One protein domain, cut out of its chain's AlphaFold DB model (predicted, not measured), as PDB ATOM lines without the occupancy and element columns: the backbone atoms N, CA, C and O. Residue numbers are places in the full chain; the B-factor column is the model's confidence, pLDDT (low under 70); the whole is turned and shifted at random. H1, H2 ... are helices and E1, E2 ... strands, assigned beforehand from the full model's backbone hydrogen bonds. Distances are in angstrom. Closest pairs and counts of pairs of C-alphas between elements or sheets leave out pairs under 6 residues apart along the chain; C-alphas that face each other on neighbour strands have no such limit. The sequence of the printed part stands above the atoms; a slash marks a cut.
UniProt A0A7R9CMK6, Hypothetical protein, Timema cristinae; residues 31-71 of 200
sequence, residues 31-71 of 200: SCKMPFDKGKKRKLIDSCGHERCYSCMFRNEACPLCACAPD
ATOM      1  N   SER A  31     208.963 176.192 108.747       79.00
ATOM      2  CA  SER A  31     210.315 176.480 109.242       79.00
ATOM      3  C   SER A  31     211.433 176.074 108.282       79.00
ATOM      4  O   SER A  31     212.520 176.631 108.358       79.00
ATOM      5  N   CYS A  32     211.217 175.083 107.412       82.25
ATOM      6  CA  CYS A  32     212.263 174.597 106.499       82.25
ATOM      7  C   CYS A  32     211.821 174.479 105.039       82.25
ATOM      8  O   CYS A  32     212.618 174.048 104.214       82.25
ATOM      9  N   LYS A  33     210.568 174.835 104.729       77.50
ATOM     10  CA  LYS A  33     209.932 174.816 103.401       77.50
ATOM     11  C   LYS A  33     209.993 173.472 102.660       77.50
ATOM     12  O   LYS A  33     209.664 173.395 101.484       77.50
ATOM     13  N   MET A  34     210.378 172.396 103.346       80.50
ATOM     14  CA  MET A  34     210.411 171.051 102.775       80.50
ATOM     15  C   MET A  34     209.018 170.414 102.830       80.50
ATOM     16  O   MET A  34     208.324 170.597 103.839       80.50
ATOM     17  N   PRO A  35     208.625 169.641 101.805       78.88
ATOM     18  CA  PRO A  35     207.342 168.953 101.784       78.88
ATOM     19  C   PRO A  35     207.233 167.903 102.900       78.88
ATOM     20  O   PRO A  35     208.225 167.311 103.341       78.88
ATOM     21  N   PHE A  36     206.007 167.680 103.371       74.12
ATOM     22  CA  PHE A  36     205.676 166.632 104.327       74.12
ATOM     23  C   PHE A  36     205.618 165.276 103.619       74.12
ATOM     24  O   PHE A  36     204.574 164.845 103.133       74.12
ATOM     25  N   ASP A  37     206.748 164.579 103.575       80.50
ATOM     26  CA  ASP A  37     206.808 163.221 103.045       80.50
ATOM     27  C   ASP A  37     206.212 162.184 104.009       80.50
ATOM     28  O   ASP A  37     206.217 162.330 105.235       80.50
ATOM     29  N   LYS A  38     205.819 161.031 103.454       61.25
ATOM     30  CA  LYS A  38     205.329 159.846 104.191       61.25
ATOM     31  C   LYS A  38     206.428 159.120 105.003       61.25
ATOM     32  O   LYS A  38     206.200 158.031 105.530       61.25
ATOM     33  N   GLY A  39     207.627 159.703 105.093       69.12
ATOM     34  CA  GLY A  39     208.823 159.154 105.743       69.12
ATOM     35  C   GLY A  39     209.167 159.846 107.068       69.12
ATOM     36  O   GLY A  39     208.294 160.149 107.868       69.12
ATOM     37  N   LYS A  40     210.452 160.122 107.320       62.38
ATOM     38  CA  LYS A  40     210.961 160.733 108.573       62.38
ATOM     39  C   LYS A  40     210.545 162.203 108.781       62.38
ATOM     40  O   LYS A  40     210.737 162.752 109.862       62.38
ATOM     41  N   LYS A  41     209.949 162.833 107.763       62.94
ATOM     42  CA  LYS A  41     209.453 164.220 107.767       62.94
ATOM     43  C   LYS A  41     207.921 164.285 107.793       62.94
ATOM     44  O   LYS A  41     207.323 165.093 107.090       62.94
ATOM     45  N   ARG A  42     207.287 163.435 108.612       67.06
ATOM     46  CA  ARG A  42     205.830 163.471 108.799       67.06
ATOM     47  C   ARG A  42     205.380 164.829 109.324       67.06
ATOM     48  O   ARG A  42     206.087 165.479 110.101       67.06
ATOM     49  N   LYS A  43     204.172 165.189 108.914       73.44
ATOM     50  CA  LYS A  43     203.392 166.305 109.428       73.44
ATOM     51  C   LYS A  43     203.014 166.027 110.885       73.44
ATOM     52  O   LYS A  43     202.275 165.083 111.156       73.44
ATOM     53  N   LEU A  44     203.580 166.791 111.815       78.31
ATOM     54  CA  LEU A  44     203.239 166.749 113.237       78.31
ATOM     55  C   LEU A  44     202.468 168.004 113.608       78.31
ATOM     56  O   LEU A  44     202.794 169.094 113.139       78.31
ATOM     57  N   ILE A  45     201.462 167.820 114.456       77.88
ATOM     58  CA  ILE A  45     200.678 168.904 115.032       77.88
ATOM     59  C   ILE A  45     201.305 169.240 116.385       77.88
ATOM     60  O   ILE A  45     201.376 168.387 117.269       77.88
ATOM     61  N   ASP A  46     201.816 170.463 116.501       77.62
ATOM     62  CA  ASP A  46     202.362 171.032 117.733       77.62
ATOM     63  C   ASP A  46     201.246 171.195 118.789       77.62
ATOM     64  O   ASP A  46     200.059 171.190 118.462       77.62
ATOM     65  N   SER A  47     201.606 171.383 120.057       78.00
ATOM     66  CA  SER A  47     200.678 171.664 121.165       78.00
ATOM     67  C   SER A  47     199.721 172.835 120.880       78.00
ATOM     68  O   SER A  47     198.594 172.854 121.369       78.00
ATOM     69  N   CYS A  48     200.141 173.773 120.028       81.38
ATOM     70  CA  CYS A  48     199.344 174.901 119.554       81.38
ATOM     71  C   CYS A  48     198.464 174.599 118.323       81.38
ATOM     72  O   CYS A  48     197.864 175.517 117.774       81.38
ATOM     73  N   GLY A  49     198.408 173.354 117.843       79.25
ATOM     74  CA  GLY A  49     197.604 172.958 116.679       79.25
ATOM     75  C   GLY A  49     198.255 173.223 115.315       79.25
ATOM     76  O   GLY A  49     197.637 172.972 114.286       79.25
ATOM     77  N   HIS A  50     199.498 173.709 115.289       84.00
ATOM     78  CA  HIS A  50     200.193 174.102 114.063       84.00
ATOM     79  C   HIS A  50     201.079 172.994 113.502       84.00
ATOM     80  O   HIS A  50     201.671 172.202 114.233       84.00
ATOM     81  N   GLU A  51     201.207 172.971 112.183       83.56
ATOM     82  CA  GLU A  51     201.836 171.874 111.460       83.56
ATOM     83  C   GLU A  51     203.340 172.127 111.276       83.56
ATOM     84  O   GLU A  51     203.772 173.155 110.748       83.56
ATOM     85  N   ARG A  52     204.172 171.182 111.723       83.19
ATOM     86  CA  ARG A  52     205.640 171.241 111.644       83.19
ATOM     87  C   ARG A  52     206.219 169.878 111.292       83.19
ATOM     88  O   ARG A  52     205.592 168.845 111.503       83.19
ATOM     89  N   CYS A  53     207.445 169.850 110.766       85.00
ATOM     90  CA  CYS A  53     208.165 168.587 110.589       85.00
ATOM     91  C   CYS A  53     208.905 168.200 111.878       85.00
ATOM     92  O   CYS A  53     209.311 169.073 112.649       85.00
ATOM     93  N   TYR A  54     209.141 166.896 112.070       82.62
ATOM     94  CA  TYR A  54     209.827 166.334 113.245       82.62
ATOM     95  C   TYR A  54     211.105 167.106 113.607       82.62
ATOM     96  O   TYR A  54     211.229 167.606 114.716       82.62
ATOM     97  N   SER A  55     212.020 167.324 112.660       84.69
ATOM     98  CA  SER A  55     213.288 168.020 112.929       84.69
ATOM     99  C   SER A  55     213.145 169.500 113.290       84.69
ATOM    100  O   SER A  55     214.063 170.064 113.878       84.69
ATOM    101  N   CYS A  56     212.064 170.167 112.889       83.25
ATOM    102  CA  CYS A  56     211.852 171.580 113.208       83.25
ATOM    103  C   CYS A  56     211.158 171.763 114.559       83.25
ATOM    104  O   CYS A  56     211.487 172.716 115.253       83.25
ATOM    105  N   MET A  57     210.289 170.831 114.963       83.06
ATOM    106  CA  MET A  57     209.655 170.855 116.286       83.06
ATOM    107  C   MET A  57     210.687 170.791 117.423       83.06
ATOM    108  O   MET A  57     210.580 171.541 118.380       83.06
ATOM    109  N   PHE A  58     211.728 169.958 117.295       79.62
ATOM    110  CA  PHE A  58     212.768 169.832 118.332       79.62
ATOM    111  C   PHE A  58     213.836 170.932 118.308       79.62
ATOM    112  O   PHE A  58     214.566 171.083 119.279       79.62
ATOM    113  N   ARG A  59     213.982 171.668 117.198       82.56
ATOM    114  CA  ARG A  59     214.961 172.768 117.094       82.56
ATOM    115  C   ARG A  59     214.383 174.114 117.520       82.56
ATOM    116  O   ARG A  59     215.139 174.980 117.934       82.56
ATOM    117  N   ASN A  60     213.067 174.287 117.404       70.06
ATOM    118  CA  ASN A  60     212.377 175.532 117.709       70.06
ATOM    119  C   ASN A  60     211.093 175.222 118.489       70.06
ATOM    120  O   ASN A  60     210.082 174.841 117.894       70.06
ATOM    121  N   GLU A  61     211.134 175.427 119.808       72.62
ATOM    122  CA  GLU A  61     209.965 175.257 120.686       72.62
ATOM    123  C   GLU A  61     208.910 176.352 120.461       72.62
ATOM    124  O   GLU A  61     207.721 176.134 120.664       72.62
ATOM    125  N   ALA A  62     209.322 177.524 119.964       77.19
ATOM    126  CA  ALA A  62     208.400 178.589 119.591       77.19
ATOM    127  C   ALA A  62     207.830 178.362 118.184       77.19
ATOM    128  O   ALA A  62     208.573 178.191 117.203       77.19
ATOM    129  N   CYS A  63     206.501 178.406 118.069       78.00
ATOM    130  CA  CYS A  63     205.819 178.287 116.792       78.00
ATOM    131  C   CYS A  63     205.802 179.608 116.003       78.00
ATOM    132  O   CYS A  63     205.104 180.515 116.431       78.00
ATOM    133  N   PRO A  64     206.477 179.746 114.834       76.00
ATOM    134  CA  PRO A  64     206.333 180.877 113.913       76.00
ATOM    135  C   PRO A  64     204.900 181.262 113.568       76.00
ATOM    136  O   PRO A  64     204.649 182.439 113.361       76.00
ATOM    137  N   LEU A  65     203.958 180.315 113.535       74.75
ATOM    138  CA  LEU A  65     202.552 180.655 113.299       74.75
ATOM    139  C   LEU A  65     201.920 181.326 114.528       74.75
ATOM    140  O   LEU A  65     201.141 182.255 114.375       74.75
ATOM    141  N   CYS A  66     202.324 180.942 115.743       78.06
ATOM    142  CA  CYS A  66     201.939 181.653 116.968       78.06
ATOM    143  C   CYS A  66     202.683 182.985 117.138       78.06
ATOM    144  O   CYS A  66     202.123 183.926 117.679       78.06
ATOM    145  N   ALA A  67     203.937 183.071 116.691       74.31
ATOM    146  CA  ALA A  67     204.746 184.281 116.814       74.31
ATOM    147  C   ALA A  67     204.354 185.363 115.794       74.31
ATOM    148  O   ALA A  67     204.532 186.546 116.060       74.31
ATOM    149  N   CYS A  68     203.831 184.965 114.632       61.75
ATOM    150  CA  CYS A  68     203.436 185.877 113.556       61.75
ATOM    151  C   CYS A  68     201.962 186.318 113.644       61.75
ATOM    152  O   CYS A  68     201.561 187.240 112.943       61.75
ATOM    153  N   ALA A  69     201.149 185.691 114.502       55.25
ATOM    154  CA  ALA A  69     199.744 186.047 114.690       55.25
ATOM    155  C   ALA A  69     199.473 186.545 116.121       55.25
ATOM    156  O   ALA A  69     198.980 185.776 116.946       55.25
ATOM    157  N   PRO A  70     199.738 187.828 116.436       51.41
ATOM    158  CA  PRO A  70     199.141 188.456 117.612       51.41
ATOM    159  C   PRO A  70     197.618 188.678 117.473       51.41
ATOM    160  O   PRO A  70     196.965 188.896 118.487       51.41
ATOM    161  N   ASP A  71     197.030 188.545 116.270       49.12
ATOM    162  CA  ASP A  71     195.632 188.942 115.996       49.12
ATOM    163  C   ASP A  71     194.699 187.836 115.471       49.12
ATOM    164  O   ASP A  71     193.592 188.108 115.003       49.12
TER     165      ASP A  71
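This is residues 31 to 71 of the 200 residues of the protein "Hypothetical protein" of Timema cristinae (UniProt A0A7R9CMK6). This is an elongated piece with little regular structure: after a long opening loop, residues 31 to 42, a small hairpin of E1 and E2 runs straight into the short helix H1, and a second short helix, H2, lies away from them towards the Asp 71 end. The 41 printed residues are of mixed class, in the order E1, E2, H1, H2, with 15 in these elements; the two strands are antiparallel. The whole is only just compact, close to loose, with a radius of gyration of the C-alphas of 10.4 A and spans of 34 by 17 by 16 A.

E1, residues 43 to 45, and E2, residues 51 to 53, form a hairpin; N 44 and O 52 are within hydrogen-bond range at 2.9 A. The closest C-alphas of E1 and H1, residues 54 to 57, are those of Leu 44 and Tyr 54, 6.6 A apart. H2, residues 64 to 68, is apart from E1, E2 and H1. In H2 the O i to N i+4 pair is within hydrogen-bond range; H1 is too short for one.

E1 begins at C-alpha 43 (203.392, 166.305, 109.428) and spans 6.7 A, E2 7.2 A, H1 5.5 A; H2, 5.8 A, ends at C-alpha 68 (203.436, 185.877, 113.556).

The C-alphas farthest apart, of Gly 39 and Asp 71, are 34.2 A apart. The printed part has no cut and no long link; pLDDT is under 70 at residues 38 to 42 and 68 to 71.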